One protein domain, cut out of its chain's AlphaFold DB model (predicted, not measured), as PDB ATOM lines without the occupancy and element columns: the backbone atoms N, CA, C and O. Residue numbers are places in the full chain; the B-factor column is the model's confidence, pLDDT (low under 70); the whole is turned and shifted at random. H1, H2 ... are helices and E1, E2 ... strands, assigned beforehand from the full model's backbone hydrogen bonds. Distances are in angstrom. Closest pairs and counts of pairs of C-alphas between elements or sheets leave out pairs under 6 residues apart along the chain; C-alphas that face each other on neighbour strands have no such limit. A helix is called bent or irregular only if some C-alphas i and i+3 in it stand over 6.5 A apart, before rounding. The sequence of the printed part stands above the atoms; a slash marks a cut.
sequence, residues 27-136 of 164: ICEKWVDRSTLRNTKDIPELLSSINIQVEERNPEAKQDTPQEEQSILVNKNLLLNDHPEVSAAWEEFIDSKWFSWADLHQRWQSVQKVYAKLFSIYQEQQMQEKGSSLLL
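Overview. This is residues 27 to 136 of the 164 residues of an uncharacterized protein of Desulfobacteraceae bacterium (UniProt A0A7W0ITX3). A long arch: the bent helix H2 makes one leg and the top, the twisted hairpin E1 and E2 makes the other leg, and the short helix H1 sits inside the arch. Residues 110 to 136 of H2 and hairpin-tip residues 63 to 68 stick out at opposite ends. The printed part has 110 residues, with two named helices and two named strands in the order H1, E1, E2, H2 along the chain, the two strands antiparallel; the class is mixed, helices and strands, and the whole is extended, with a radius of gyration of the C-alphas of 25.9 A and spans of 86 by 40 by 18 A.

Along the chain. H1 is residues 34 to 37, 5.1 A, from C-alpha 34 at (37.487, -46.345, -42.415). E1 is residues 49 to 57, 23.7 A; E2 is residues 71 to 79, 23.8 A. H2, residues 84 to 136, was assigned as one helix by its hydrogen bonds but is bent: C-alphas 96 and 99 are 7.1 A apart. Arm H2a is residues 84 to 96, 18.5 A; arm H2b is residues 99 to 136, 55.5 A, ending at (56.057, -94.645, -41.262).

Arrangement. H1 is apart from E2, H2a and H2b. E1 and E2 are antiparallel at 153 degrees, with N 50 and O 78 within hydrogen-bond range at 2.9 A. H2a and H2b stand at a steep tilt of 65 degrees. Every O i to N i+4 pair is within range in H2a and H2b; H1 is too short for one.

Size, cuts and confidence. The C-alphas farthest apart, of Gln 63 and Leu 136, are 86.8 A apart. The printed part has no cut; links H1 to E1 and E1 to E2 are long. Residues 128 to 136 have pLDDT under 70.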
ATOM      1  N   ILE A  27      31.668 -35.228 -47.936       89.00
ATOM      2  CA  ILE A  27      31.803 -34.298 -46.809       89.00
ATOM      3  C   ILE A  27      32.188 -34.988 -45.497       89.00
ATOM      4  O   ILE A  27      32.847 -34.363 -44.670       89.00
ATOM      5  N   CYS A  28      31.838 -36.264 -45.314       90.19
ATOM      6  CA  CYS A  28      32.141 -37.053 -44.120       90.19
ATOM      7  C   CYS A  28      33.434 -37.864 -44.264       90.19
ATOM      8  O   CYS A  28      34.003 -38.276 -43.257       90.19
ATOM      9  N   GLU A  29      33.945 -38.073 -45.481       89.25
ATOM     10  CA  GLU A  29      35.091 -38.954 -45.737       89.25
ATOM     11  C   GLU A  29      36.340 -38.559 -44.935       89.25
ATOM     12  O   GLU A  29      37.060 -39.416 -44.426       89.25
ATOM     13  N   LYS A  30      36.572 -37.253 -44.767       89.38
ATOM     14  CA  LYS A  30      37.714 -36.726 -44.001       89.38
ATOM     15  C   LYS A  30      37.527 -36.815 -42.485       89.38
ATOM     16  O   LYS A  30      38.504 -36.688 -41.754       89.38
ATOM     17  N   TRP A  31      36.293 -37.005 -42.025       90.88
ATOM     18  CA  TRP A  31      35.903 -37.010 -40.613       90.88
ATOM     19  C   TRP A  31      35.728 -38.418 -40.041       90.88
ATOM     20  O   TRP A  31      35.525 -38.554 -38.837       90.88
ATOM     21  N   VAL A  32      35.803 -39.451 -40.879       89.50
ATOM     22  CA  VAL A  32      35.532 -40.844 -40.508       89.50
ATOM     23  C   VAL A  32      36.801 -41.673 -40.633       89.50
ATOM     24  O   VAL A  32      37.509 -41.615 -41.637       89.50
ATOM     25  N   ASP A  33      37.057 -42.522 -39.639       86.50
ATOM     26  CA  ASP A  33      38.044 -43.587 -39.781       86.50
ATOM     27  C   ASP A  33      37.417 -44.799 -40.495       86.50
ATOM     28  O   ASP A  33      36.485 -45.440 -40.007       86.50
ATOM     29  N   ARG A  34      37.955 -45.166 -41.663       83.62
ATOM     30  CA  ARG A  34      37.487 -46.345 -42.415       83.62
ATOM     31  C   ARG A  34      37.639 -47.649 -41.623       83.62
ATOM     32  O   ARG A  34      36.950 -48.624 -41.926       83.62
ATOM     33  N   SER A  35      38.535 -47.690 -40.636       80.50
ATOM     34  CA  SER A  35      38.742 -48.871 -39.798       80.50
ATOM     35  C   SER A  35      37.583 -49.100 -38.819       80.50
ATOM     36  O   SER A  35      37.130 -50.239 -38.669       80.50
ATOM     37  N   THR A  36      37.042 -48.029 -38.226       83.88
ATOM     38  CA  THR A  36      35.908 -48.097 -37.294       83.88
ATOM     39  C   THR A  36      34.609 -48.402 -38.027       83.88
ATOM     40  O   THR A  36      33.790 -49.161 -37.522       83.88
ATOM     41  N   LEU A  37      34.468 -47.930 -39.267       84.75
ATOM     42  CA  LEU A  37      33.301 -48.183 -40.114       84.75
ATOM     43  C   LEU A  37      33.048 -49.673 -40.400       84.75
ATOM     44  O   LEU A  37      31.898 -50.100 -40.506       84.75
ATOM     45  N   ARG A  38      34.120 -50.471 -40.514       82.38
ATOM     46  CA  ARG A  38      34.032 -51.929 -40.720       82.38
ATOM     47  C   ARG A  38      33.768 -52.711 -39.431       82.38
ATOM     48  O   ARG A  38      33.484 -53.908 -39.502       82.38
ATOM     49  N   ASN A  39      33.889 -52.080 -38.263       84.69
ATOM     50  CA  ASN A  39      33.565 -52.717 -36.995       84.69
ATOM     51  C   ASN A  39      32.049 -52.668 -36.772       84.69
ATOM     52  O   ASN A  39      31.513 -51.682 -36.291       84.69
ATOM     53  N   THR A  40      31.358 -53.765 -37.072       85.88
ATOM     54  CA  THR A  40      29.899 -53.882 -36.908       85.88
ATOM     55  C   THR A  40      29.429 -53.997 -35.454       85.88
ATOM     56  O   THR A  40      28.231 -54.104 -35.210       85.88
ATOM     57  N   LYS A  41      30.342 -54.019 -34.473       83.56
ATOM     58  CA  LYS A  41      29.981 -54.126 -33.049       83.56
ATOM     59  C   LYS A  41      29.529 -52.803 -32.447       83.56
ATOM     60  O   LYS A  41      28.725 -52.817 -31.520       83.56
ATOM     61  N   ASP A  42      30.074 -51.708 -32.954       87.38
ATOM     62  CA  ASP A  42      29.929 -50.376 -32.391       87.38
ATOM     63  C   ASP A  42      29.488 -49.424 -33.504       87.38
ATOM     64  O   ASP A  42      29.862 -49.605 -34.663       87.38
ATOM     65  N   ILE A  43      28.682 -48.421 -33.159       87.62
ATOM     66  CA  ILE A  43      28.271 -47.397 -34.123       87.62
ATOM     67  C   ILE A  43      29.490 -46.507 -34.403       87.62
ATOM     68  O   ILE A  43      30.102 -46.016 -33.451       87.62
ATOM     69  N   PRO A  44      29.878 -46.298 -35.670       88.81
ATOM     70  CA  PRO A  44      31.027 -45.470 -35.994       88.81
ATOM     71  C   PRO A  44      30.709 -43.992 -35.747       88.81
ATOM     72  O   PRO A  44      29.691 -43.459 -36.196       88.81
ATOM     73  N   GLU A  45      31.610 -43.323 -35.035       89.12
ATOM     74  CA  GLU A  45      31.494 -41.912 -34.673       89.12
ATOM     75  C   GLU A  45      32.388 -41.030 -35.556       89.12
ATOM     76  O   GLU A  45      33.423 -41.471 -36.070       89.12
ATOM     77  N   LEU A  46      31.994 -39.763 -35.708       91.94
ATOM     78  CA  LEU A  46      32.793 -38.739 -36.379       91.94
ATOM     79  C   LEU A  46      33.911 -38.226 -35.467       91.94
ATOM     80  O   LEU A  46      33.739 -38.069 -34.257       91.94
ATOM     81  N   LEU A  47      35.050 -37.885 -36.063       90.81
ATOM     82  CA  LEU A  47      36.142 -37.213 -35.365       90.81
ATOM     83  C   LEU A  47      35.705 -35.811 -34.916       90.81
ATOM     84  O   LEU A  47      35.155 -35.042 -35.697       90.81
ATOM     85  N   SER A  48      36.006 -35.425 -33.676       89.69
ATOM     86  CA  SER A  48      35.637 -34.093 -33.162       89.69
ATOM     87  C   SER A  48      36.406 -32.949 -33.834       89.69
ATOM     88  O   SER A  48      35.948 -31.806 -33.847       89.69
ATOM     89  N   SER A  49      37.589 -33.242 -34.373       92.25
ATOM     90  CA  SER A  49      38.415 -32.287 -35.105       92.25
ATOM     91  C   SER A  49      39.302 -33.001 -36.110       92.25
ATOM     92  O   SER A  49      39.815 -34.083 -35.809       92.25
ATOM     93  N   ILE A  50      39.564 -32.358 -37.241       92.38
ATOM     94  CA  ILE A  50      40.468 -32.863 -38.276       92.38
ATOM     95  C   ILE A  50      41.513 -31.810 -38.632       92.38
ATOM     96  O   ILE A  50      41.259 -30.610 -38.564       92.38
ATOM     97  N   ASN A  51      42.705 -32.257 -39.023       91.81
ATOM     98  CA  ASN A  51      43.727 -31.382 -39.588       91.81
ATOM     99  C   ASN A  51      43.758 -31.588 -41.098       91.81
ATOM    100  O   ASN A  51      44.079 -32.681 -41.563       91.81
ATOM    101  N   ILE A  52      43.424 -30.546 -41.851       89.38
ATOM    102  CA  ILE A  52      43.454 -30.560 -43.312       89.38
ATOM    103  C   ILE A  52      44.520 -29.602 -43.828       89.38
ATOM    104  O   ILE A  52      44.828 -28.591 -43.200       89.38
ATOM    105  N   GLN A  53      45.064 -29.911 -44.998       89.88
ATOM    106  CA  GLN A  53      45.916 -28.989 -45.735       89.88
ATOM    107  C   GLN A  53      45.061 -28.222 -46.732       89.88
ATOM    108  O   GLN A  53      44.329 -28.825 -47.516       89.88
ATOM    109  N   VAL A  54      45.133 -26.895 -46.671       87.31
ATOM    110  CA  VAL A  54      44.422 -26.003 -47.587       87.31
ATOM    111  C   VAL A  54      45.450 -25.149 -48.308       87.31
ATOM    112  O   VAL A  54      46.366 -24.617 -47.682       87.31
ATOM    113  N   GLU A  55      45.295 -25.028 -49.623       89.44
ATOM    114  CA  GLU A  55      46.075 -24.083 -50.411       89.44
ATOM    115  C   GLU A  55      45.563 -22.668 -50.149       89.44
ATOM    116  O   GLU A  55      44.409 -22.335 -50.422       89.44
ATOM    117  N   GLU A  56      46.434 -21.831 -49.599       87.56
ATOM    118  CA  GLU A  56      46.165 -20.418 -49.383       87.56
ATOM    119  C   GLU A  56      47.166 -19.559 -50.139       87.56
ATOM    120  O   GLU A  56      48.284 -19.980 -50.439       87.56
ATOM    121  N   ARG A  57      46.769 -18.318 -50.433       86.38
ATOM    122  CA  ARG A  57      47.670 -17.345 -51.045       86.38
ATOM    123  C   ARG A  57      48.848 -17.090 -50.110       86.38
ATOM    124  O   ARG A  57      48.654 -16.694 -48.963       86.38
ATOM    125  N   ASN A  58      50.057 -17.244 -50.634       85.62
ATOM    126  CA  ASN A  58      51.278 -16.929 -49.918       85.62
ATOM    127  C   ASN A  58      51.291 -15.429 -49.548       85.62
ATOM    128  O   ASN A  58      51.266 -14.585 -50.451       85.62
ATOM    129  N   PRO A  59      51.322 -15.061 -48.252       81.31
ATOM    130  CA  PRO A  59      51.328 -13.659 -47.832       81.31
ATOM    131  C   PRO A  59      52.611 -12.921 -48.242       81.31
ATOM    132  O   PRO A  59      52.612 -11.694 -48.319       81.31
ATOM    133  N   GLU A  60      53.688 -13.651 -48.541       82.69
ATOM    134  CA  GLU A  60      54.971 -13.095 -48.978       82.69
ATOM    135  C   GLU A  60      55.078 -12.968 -50.510       82.69
ATOM    136  O   GLU A  60      56.014 -12.343 -51.022       82.69
ATOM    137  N   ALA A  61      54.107 -13.511 -51.258       80.19
ATOM    138  CA  ALA A  61      54.097 -13.467 -52.714       80.19
ATOM    139  C   ALA A  61      53.815 -12.050 -53.237       80.19
ATOM    140  O   ALA A  61      52.732 -11.479 -53.068       80.19
ATOM    141  N   LYS A  62      54.806 -11.487 -53.932       81.12
ATOM    142  CA  LYS A  62      54.691 -10.215 -54.662       81.12
ATOM    143  C   LYS A  62      53.965 -10.434 -55.992       81.12
ATOM    144  O   LYS A  62      53.950 -11.547 -56.503       81.12
ATOM    145  N   GLN A  63      53.401  -9.386 -56.598       72.88
ATOM    146  CA  GLN A  63      52.688  -9.511 -57.886       72.88
ATOM    147  C   GLN A  63      53.532 -10.143 -59.010       72.88
ATOM    148  O   GLN A  63      52.965 -10.811 -59.866       72.88
ATOM    149  N   ASP A  64      54.860 -10.008 -58.950       77.62
ATOM    150  CA  ASP A  64      55.797 -10.578 -59.928       77.62
ATOM    151  C   ASP A  64      56.339 -11.972 -59.546       77.62
ATOM    152  O   ASP A  64      57.241 -12.480 -60.211       77.62
ATOM    153  N   THR A  65      55.847 -12.597 -58.466       76.56
ATOM    154  CA  THR A  65      56.273 -13.969 -58.127       76.56
ATOM    155  C   THR A  65      55.697 -14.983 -59.119       76.56
ATOM    156  O   THR A  65      54.529 -14.858 -59.506       76.56
ATOM    157  N   PRO A  66      56.485 -15.995 -59.533       80.56
ATOM    158  CA  PRO A  66      55.995 -17.093 -60.362       80.56
ATOM    159  C   PRO A  66      54.732 -17.717 -59.764       80.56
ATOM    160  O   PRO A  66      54.635 -17.863 -58.550       80.56
ATOM    161  N   GLN A  67      53.767 -18.097 -60.610       73.62
ATOM    162  CA  GLN A  67      52.456 -18.620 -60.188       73.62
ATOM    163  C   GLN A  67      52.561 -19.790 -59.192       73.62
ATOM    164  O   GLN A  67      51.738 -19.898 -58.290       73.62
ATOM    165  N   GLU A  68      53.599 -20.612 -59.322       73.56
ATOM    166  CA  GLU A  68      53.881 -21.764 -58.456       73.56
ATOM    167  C   GLU A  68      54.241 -21.368 -57.009       73.56
ATOM    168  O   GLU A  68      54.014 -22.142 -56.086       73.56
ATOM    169  N   GLU A  69      54.745 -20.151 -56.783       76.12
ATOM    170  CA  GLU A  69      55.130 -19.631 -55.459       76.12
ATOM    171  C   GLU A  69      54.027 -18.767 -54.814       76.12
ATOM    172  O   GLU A  69      54.177 -18.268 -53.691       76.12
ATOM    173  N   GLN A  70      52.904 -18.575 -55.518       82.12
ATOM    174  CA  GLN A  70      51.790 -17.737 -55.063       82.12
ATOM    175  C   GLN A  70      50.854 -18.451 -54.086       82.12
ATOM    176  O   GLN A  70      50.076 -17.778 -53.406       82.12
ATOM    177  N   SER A  71      50.926 -19.780 -53.990       85.12
ATOM    178  CA  SER A  71      50.117 -20.604 -53.090       85.12
ATOM    179  C   SER A  71      50.994 -21.452 -52.174       85.12
ATOM    180  O   SER A  71      51.973 -22.045 -52.618       85.12
ATOM    181  N   ILE A  72      50.625 -21.528 -50.898       87.94
ATOM    182  CA  ILE A  72      51.261 -22.377 -49.887       87.94
ATOM    183  C   ILE A  72      50.228 -23.319 -49.272       87.94
ATOM    184  O   ILE A  72      49.067 -22.954 -49.091       87.94
ATOM    185  N   LEU A  73      50.660 -24.529 -48.922       90.12
ATOM    186  CA  LEU A  73      49.853 -25.481 -48.161       90.12
ATOM    187  C   LEU A  73      49.930 -25.126 -46.676       90.12
ATOM    188  O   LEU A  73      50.988 -25.232 -46.054       90.12
ATOM    189  N   VAL A  74      48.800 -24.718 -46.106       89.00
ATOM    190  CA  VAL A  74      48.673 -24.390 -44.684       89.00
ATOM    191  C   VAL A  74      47.860 -25.478 -43.993       89.00
ATOM    192  O   VAL A  74      46.785 -25.861 -44.458       89.00
ATOM    193  N   ASN A  75      48.364 -25.978 -42.863       91.31
ATOM    194  CA  ASN A  75      47.603 -26.880 -42.003       91.31
ATOM    195  C   ASN A  75      46.536 -26.079 -41.253       91.31
ATOM    196  O   ASN A  75      46.862 -25.187 -40.468       91.31
ATOM    197  N   LYS A  76      45.272 -26.432 -41.459       89.38
ATOM    198  CA  LYS A  76      44.134 -25.899 -40.716       89.38
ATOM    199  C   LYS A  76      43.496 -26.992 -39.884       89.38
ATOM    200  O   LYS A  76      43.276 -28.102 -40.365       89.38
ATOM    201  N   ASN A  77      43.170 -26.645 -38.648       92.00
ATOM    202  CA  ASN A  77      42.340 -27.475 -37.796       92.00
ATOM    203  C   ASN A  77      40.875 -27.079 -38.013       92.00
ATOM    204  O   ASN A  77      40.541 -25.905 -37.866       92.00
ATOM    205  N   LEU A  78      40.033 -28.037 -38.396       91.31
ATOM    206  CA  LEU A  78      38.584 -27.868 -38.460       91.31
ATOM    207  C   LEU A  78      37.945 -28.602 -37.287       91.31
ATOM    208  O   LEU A  78      38.316 -29.740 -36.989       91.31
ATOM    209  N   LEU A  79      36.971 -27.959 -36.646       93.25
ATOM    210  CA  LEU A  79      36.173 -28.531 -35.565       93.25
ATOM    211  C   LEU A  79      34.836 -29.009 -36.122       93.25
ATOM    212  O   LEU A  79      34.211 -28.312 -36.916       93.25
ATOM    213  N   LEU A  80      34.373 -30.176 -35.678       91.56
ATOM    214  CA  LEU A  80      33.110 -30.744 -36.155       91.56
ATOM    215  C   LEU A  80      31.920 -29.826 -35.840       91.56
ATOM    216  O   LEU A  80      30.996 -29.704 -36.635       91.56
ATOM    217  N   ASN A  81      31.980 -29.125 -34.705       90.75
ATOM    218  CA  ASN A  81      30.943 -28.187 -34.271       90.75
ATOM    219  C   ASN A  81      30.717 -27.022 -35.249       90.75
ATOM    220  O   ASN A  81      29.622 -26.467 -35.271       90.75
ATOM    221  N   ASP A  82      31.731 -26.655 -36.037       91.06
ATOM    222  CA  ASP A  82      31.624 -25.588 -37.038       91.06
ATOM    223  C   ASP A  82      30.986 -26.088 -38.353       91.06
ATOM    224  O   ASP A  82      30.687 -25.282 -39.232       91.06
ATOM    225  N   HIS A  83      30.753 -27.403 -38.470       90.50
ATOM    226  CA  HIS A  83      30.282 -28.096 -39.670       90.50
ATOM    227  C   HIS A  83      29.079 -29.021 -39.384       90.50
ATOM    228  O   HIS A  83      29.178 -30.245 -39.534       90.50
ATOM    229  N   PRO A  84      27.915 -28.475 -38.977       91.38
ATOM    230  CA  PRO A  84      26.722 -29.276 -38.679       91.38
ATOM    231  C   PRO A  84      26.202 -30.072 -39.887       91.38
ATOM    232  O   PRO A  84      25.546 -31.098 -39.712       91.38
ATOM    233  N   GLU A  85      26.511 -29.638 -41.112       93.50
ATOM    234  CA  GLU A  85      26.193 -30.356 -42.346       93.50
ATOM    235  C   GLU A  85      26.827 -31.753 -42.403       93.50
ATOM    236  O   GLU A  85      26.214 -32.682 -42.931       93.50
ATOM    237  N   VAL A  86      28.018 -31.920 -41.817       92.81
ATOM    238  CA  VAL A  86      28.729 -33.206 -41.767       92.81
ATOM    239  C   VAL A  86      28.006 -34.160 -40.825       92.81
ATOM    240  O   VAL A  86      27.756 -35.309 -41.185       92.81
ATOM    241  N   SER A  87      27.618 -33.684 -39.640       90.81
ATOM    242  CA  SER A  87      26.869 -34.491 -38.673       90.81
ATOM    243  C   SER A  87      25.519 -34.938 -39.229       90.81
ATOM    244  O   SER A  87      25.203 -36.120 -39.155       90.81
ATOM    245  N   ALA A  88      24.764 -34.032 -39.856       93.25
ATOM    246  CA  ALA A  88      23.457 -34.362 -40.422       93.25
ATOM    247  C   ALA A  88      23.550 -35.417 -41.540       93.25
ATOM    248  O   ALA A  88      22.802 -36.393 -41.540       93.25
ATOM    249  N   ALA A  89      24.496 -35.259 -42.471       93.62
ATOM    250  CA  ALA A  89      24.695 -36.226 -43.548       93.62
ATOM    251  C   ALA A  89      25.219 -37.578 -43.040       93.62
ATOM    252  O   ALA A  89      24.917 -38.624 -43.617       93.62
ATOM    253  N   TRP A  90      26.008 -37.567 -41.964       93.81
ATOM    254  CA  TRP A  90      26.470 -38.788 -41.318       93.81
ATOM    255  C   TRP A  90      25.327 -39.553 -40.659       93.81
ATOM    256  O   TRP A  90      25.195 -40.747 -40.903       93.81
ATOM    257  N   GLU A  91      24.480 -38.879 -39.884       92.62
ATOM    258  CA  GLU A  91      23.307 -39.498 -39.259       92.62
ATOM    259  C   GLU A  91      22.388 -40.134 -40.312       92.62
ATOM    260  O   GLU A  91      22.023 -41.303 -40.187       92.62
ATOM    261  N   GLU A  92      22.116 -39.424 -41.411       94.25
ATOM    262  CA  GLU A  92      21.329 -39.966 -42.523       94.25
ATOM    263  C   GLU A  92      21.975 -41.218 -43.139       94.25
ATOM    264  O   GLU A  92      21.288 -42.207 -43.412       94.25
ATOM    265  N   PHE A  93      23.295 -41.212 -43.350       93.25
ATOM    266  CA  PHE A  93      24.025 -42.374 -43.864       93.25
ATOM    267  C   PHE A  93      23.956 -43.569 -42.903       93.25
ATOM    268  O   PHE A  93      23.752 -44.706 -43.343       93.25
ATOM    269  N   ILE A  94      24.105 -43.322 -41.600       92.25
ATOM    270  CA  ILE A  94      24.047 -44.365 -40.577       92.25
ATOM    271  C   ILE A  94      22.672 -45.035 -40.569       92.25
ATOM    272  O   ILE A  94      22.586 -46.262 -40.688       92.25
ATOM    273  N   ASP A  95      21.616 -44.224 -40.520       92.44
ATOM    274  CA  ASP A  95      20.231 -44.680 -40.446       92.44
ATOM    275  C   ASP A  95      19.777 -45.404 -41.717       92.44
ATOM    276  O   ASP A  95      19.118 -46.444 -41.650       92.44
ATOM    277  N   SER A  96      20.134 -44.878 -42.890       91.31
ATOM    278  CA  SER A  96      19.652 -45.417 -44.166       91.31
ATOM    279  C   SER A  96      20.457 -46.621 -44.662       91.31
ATOM    280  O   SER A  96      19.877 -47.594 -45.156       91.31
ATOM    281  N   LYS A  97      21.788 -46.574 -44.544       91.00
ATOM    282  CA  LYS A  97      22.700 -47.508 -45.222       91.00
ATOM    283  C   LYS A  97      23.492 -48.363 -44.251       91.00
ATOM    284  O   LYS A  97      23.534 -49.584 -44.418       91.00
ATOM    285  N   TRP A  98      24.112 -47.751 -43.242       93.00
ATOM    286  CA  TRP A  98      25.073 -48.465 -42.403       93.00
ATOM    287  C   TRP A  98      24.421 -49.571 -41.576       93.00
ATOM    288  O   TRP A  98      24.931 -50.685 -41.595       93.00
ATOM    289  N   PHE A  99      23.281 -49.330 -40.918       91.25
ATOM    290  CA  PHE A  99      22.618 -50.380 -40.129       91.25
ATOM    291  C   PHE A  99      22.216 -51.592 -40.974       91.25
ATOM    292  O   PHE A  99      22.455 -52.738 -40.582       91.25
ATOM    293  N   SER A 100      21.648 -51.339 -42.155       91.62
ATOM    294  CA  SER A 100      21.258 -52.384 -43.105       91.62
ATOM    295  C   SER A 100      22.468 -53.209 -43.545       91.62
ATOM    296  O   SER A 100      22.425 -54.442 -43.549       91.62
ATOM    297  N   TRP A 101      23.573 -52.538 -43.875       93.75
ATOM    298  CA  TRP A 101      24.820 -53.202 -44.231       93.75
ATOM    299  C   TRP A 101      25.432 -53.967 -43.049       93.75
ATOM    300  O   TRP A 101      25.855 -55.108 -43.222       93.75
ATOM    301  N   ALA A 102      25.450 -53.384 -41.849       91.75
ATOM    302  CA  ALA A 102      26.068 -53.966 -40.664       91.75
ATOM    303  C   ALA A 102      25.396 -55.285 -40.259       91.75
ATOM    304  O   ALA A 102      26.096 -56.251 -39.952       91.75
ATOM    305  N   ASP A 103      24.062 -55.372 -40.339       91.19
ATOM    306  CA  ASP A 103      23.327 -56.624 -40.107       91.19
ATOM    307  C   ASP A 103      23.700 -57.695 -41.149       91.19
ATOM    308  O   ASP A 103      24.040 -58.833 -40.806       91.19
ATOM    309  N   LEU A 104      23.731 -57.333 -42.438       91.31
ATOM    310  CA  LEU A 104      24.149 -58.250 -43.505       91.31
ATOM    311  C   LEU A 104      25.597 -58.723 -43.321       91.31
ATOM    312  O   LEU A 104      25.883 -59.918 -43.467       91.31
ATOM    313  N   HIS A 105      26.506 -57.812 -42.976       91.25
ATOM    314  CA  HIS A 105      27.921 -58.106 -42.764       91.25
ATOM    315  C   HIS A 105      28.131 -58.975 -41.527       91.25
ATOM    316  O   HIS A 105      28.883 -59.945 -41.580       91.25
ATOM    317  N   GLN A 106      27.391 -58.739 -40.442       90.06
ATOM    318  CA  GLN A 106      27.421 -59.583 -39.246       90.06
ATOM    319  C   GLN A 106      26.962 -61.020 -39.536       90.06
ATOM    320  O   GLN A 106      27.567 -61.988 -39.049       90.06
ATOM    321  N   ARG A 107      25.913 -61.188 -40.348       89.00
ATOM    322  CA  ARG A 107      25.466 -62.515 -40.806       89.00
ATOM    323  C   ARG A 107      26.539 -63.183 -41.660       89.00
ATOM    324  O   ARG A 107      26.892 -64.335 -41.392       89.00
ATOM    325  N   TRP A 108      27.116 -62.451 -42.615       90.44
ATOM    326  CA  TRP A 108      28.227 -62.934 -43.439       90.44
ATOM    327  C   TRP A 108      29.423 -63.378 -42.581       90.44
ATOM    328  O   TRP A 108      29.878 -64.516 -42.696       90.44
ATOM    329  N   GLN A 109      29.875 -62.546 -41.638       89.19
ATOM    330  CA  GLN A 109      30.971 -62.865 -40.719       89.19
ATOM    331  C   GLN A 109      30.697 -64.124 -39.892       89.19
ATOM    332  O   GLN A 109      31.617 -64.888 -39.596       89.19
ATOM    333  N   SER A 110      29.445 -64.352 -39.492       87.81
ATOM    334  CA  SER A 110      29.069 -65.539 -38.719       87.81
ATOM    335  C   SER A 110      29.239 -66.819 -39.539       87.81
ATOM    336  O   SER A 110      29.785 -67.800 -39.035       87.81
ATOM    337  N   VAL A 111      28.869 -66.782 -40.821       86.75
ATOM    338  CA  VAL A 111      29.107 -67.873 -41.777       86.75
ATOM    339  C   VAL A 111      30.611 -68.089 -42.000       86.75
ATOM    340  O   VAL A 111      31.092 -69.219 -41.894       86.75
ATOM    341  N   GLN A 112      31.382 -67.016 -42.207       86.81
ATOM    342  CA  GLN A 112      32.840 -67.105 -42.379       86.81
ATOM    343  C   GLN A 112      33.546 -67.724 -41.164       86.81
ATOM    344  O   GLN A 112      34.469 -68.521 -41.325       86.81
ATOM    345  N   LYS A 113      33.092 -67.432 -39.937       87.75
ATOM    346  CA  LYS A 113      33.641 -68.046 -38.713       87.75
ATOM    347  C   LYS A 113      33.475 -69.567 -38.692       87.75
ATOM    348  O   LYS A 113      34.385 -70.267 -38.245       87.75
ATOM    349  N   VAL A 114      32.344 -70.089 -39.173       87.25
ATOM    350  CA  VAL A 114      32.121 -71.541 -39.274       87.25
ATOM    351  C   VAL A 114      33.090 -72.157 -40.282       87.25
ATOM    352  O   VAL A 114      33.735 -73.156 -39.961       87.25
ATOM    353  N   TYR A 115      33.267 -71.528 -41.449       83.25
ATOM    354  CA  TYR A 115      34.241 -71.981 -42.447       83.25
ATOM    355  C   TYR A 115      35.667 -71.972 -41.923       83.25
ATOM    356  O   TYR A 115      36.366 -72.974 -42.059       83.25
ATOM    357  N   ALA A 116      36.079 -70.882 -41.278       86.25
ATOM    358  CA  ALA A 116      37.400 -70.777 -40.681       86.25
ATOM    359  C   ALA A 116      37.647 -71.926 -39.694       86.25
ATOM    360  O   ALA A 116      38.688 -72.572 -39.758       86.25
ATOM    361  N   LYS A 117      36.660 -72.255 -38.849       88.62
ATOM    362  CA  LYS A 117      36.763 -73.361 -37.889       88.62
ATOM    363  C   LYS A 117      36.877 -74.730 -38.565       88.62
ATOM    364  O   LYS A 117      37.724 -75.527 -38.172       88.62
ATOM    365  N   LEU A 118      36.039 -75.010 -39.565       86.62
ATOM    366  CA  LEU A 118      36.115 -76.260 -40.331       86.62
ATOM    367  C   LEU A 118      37.472 -76.402 -41.022       86.62
ATOM    368  O   LEU A 118      38.086 -77.468 -40.986       86.62
ATOM    369  N   PHE A 119      37.962 -75.311 -41.603       84.38
ATOM    370  CA  PHE A 119      39.257 -75.285 -42.258       84.38
ATOM    371  C   PHE A 119      40.406 -75.504 -41.269       84.38
ATOM    372  O   PHE A 119      41.308 -76.281 -41.572       84.38
ATOM    373  N   SER A 120      40.354 -74.916 -40.069       85.62
ATOM    374  CA  SER A 120      41.343 -75.182 -39.016       85.62
ATOM    375  C   SER A 120      41.400 -76.667 -38.645       85.62
ATOM    376  O   SER A 120      42.486 -77.236 -38.606       85.62
ATOM    377  N   ILE A 121      40.247 -77.324 -38.470       87.50
ATOM    378  CA  ILE A 121      40.186 -78.770 -38.187       87.50
ATOM    379  C   ILE A 121      40.812 -79.576 -39.336       87.50
ATOM    380  O   ILE A 121      41.614 -80.482 -39.106       87.50
ATOM    381  N   TYR A 122      40.481 -79.237 -40.584       83.25
ATOM    382  CA  TYR A 122      41.059 -79.890 -41.760       83.25
ATOM    383  C   TYR A 122      42.586 -79.720 -41.832       83.25
ATOM    384  O   TYR A 122      43.318 -80.666 -42.133       83.25
ATOM    385  N   GLN A 123      43.091 -78.524 -41.527       81.62
ATOM    386  CA  GLN A 123      44.528 -78.259 -41.487       81.62
ATOM    387  C   GLN A 123      45.233 -79.084 -40.404       81.62
ATOM    388  O   GLN A 123      46.288 -79.656 -40.680       81.62
ATOM    389  N   GLU A 124      44.650 -79.187 -39.208       82.88
ATOM    390  CA  GLU A 124      45.182 -80.009 -38.115       82.88
ATOM    391  C   GLU A 124      45.300 -81.485 -38.517       82.88
ATOM    392  O   GLU A 124      46.348 -82.099 -38.302       82.88
ATOM    393  N   GLN A 125      44.275 -82.044 -39.170       78.19
ATOM    394  CA  GLN A 125      44.301 -83.423 -39.670       78.19
ATOM    395  C   GLN A 125      45.444 -83.640 -40.669       78.19
ATOM    396  O   GLN A 125      46.244 -84.561 -40.508       78.19
ATOM    397  N   GLN A 126      45.603 -82.741 -41.644       75.75
ATOM    398  CA  GLN A 126      46.700 -82.844 -42.607       75.75
ATOM    399  C   GLN A 126      48.085 -82.713 -41.962       75.75
ATOM    400  O   GLN A 126      49.050 -83.328 -42.427       75.75
ATOM    401  N   MET A 127      48.221 -81.915 -40.900       72.94
ATOM    402  CA  MET A 127      49.472 -81.835 -40.141       72.94
ATOM    403  C   MET A 127      49.776 -83.155 -39.419       72.94
ATOM    404  O   MET A 127      50.919 -83.619 -39.460       72.94
ATOM    405  N   GLN A 128      48.770 -83.795 -38.816       64.88
ATOM    406  CA  GLN A 128      48.926 -85.090 -38.144       64.88
ATOM    407  C   GLN A 128      49.262 -86.221 -39.123       64.88
ATOM    408  O   GLN A 128      50.168 -87.010 -38.859       64.88
ATOM    409  N   GLU A 129      48.606 -86.277 -40.282       60.91
ATOM    410  CA  GLU A 129      48.897 -87.270 -41.323       60.91
ATOM    411  C   GLU A 129      50.330 -87.149 -41.858       60.91
ATOM    412  O   GLU A 129      51.030 -88.153 -42.024       60.91
ATOM    413  N   LYS A 130      50.822 -85.919 -42.060       60.44
ATOM    414  CA  LYS A 130      52.218 -85.667 -42.454       60.44
ATOM    415  C   LYS A 130      53.209 -86.076 -41.357       60.44
ATOM    416  O   LYS A 130      54.248 -86.658 -41.671       60.44
ATOM    417  N   GLY A 131      52.880 -85.831 -40.086       57.59
ATOM    418  CA  GLY A 131      53.669 -86.283 -38.934       57.59
ATOM    419  C   GLY A 131      53.730 -87.812 -38.812       57.59
ATOM    420  O   GLY A 131      54.809 -88.379 -38.638       57.59
ATOM    421  N   SER A 132      52.603 -88.499 -39.004       54.97
ATOM    422  CA  SER A 132      52.544 -89.969 -38.990       54.97
ATOM    423  C   SER A 132      53.200 -90.606 -40.224       54.97
ATOM    424  O   SER A 132      53.827 -91.661 -40.107       54.97
ATOM    425  N   SER A 133      53.160 -89.961 -41.396       55.09
ATOM    426  CA  SER A 133      53.909 -90.393 -42.587       55.09
ATOM    427  C   SER A 133      55.433 -90.318 -42.384       55.09
ATOM    428  O   SER A 133      56.180 -91.176 -42.871       55.09
ATOM    429  N   LEU A 134      55.929 -89.345 -41.608       53.50
ATOM    430  CA  LEU A 134      57.341 -89.303 -41.210       53.50
ATOM    431  C   LEU A 134      57.708 -90.478 -40.288       53.50
ATOM    432  O   LEU A 134      58.770 -91.070 -40.455       53.50
ATOM    433  N   LEU A 135      56.828 -90.900 -39.378       52.66
ATOM    434  CA  LEU A 135      57.079 -92.090 -38.552       52.66
ATOM    435  C   LEU A 135      57.020 -93.393 -39.371       52.66
ATOM    436  O   LEU A 135      57.846 -94.284 -39.170       52.66
ATOM    437  N   LEU A 136      56.133 -93.483 -40.366       49.41
ATOM    438  CA  LEU A 136      56.057 -94.645 -41.262       49.41
ATOM    439  C   LEU A 136      57.228 -94.726 -42.253       49.41
ATOM    440  O   LEU A 136      57.615 -95.827 -42.645       49.41
TER     441      LEU A 136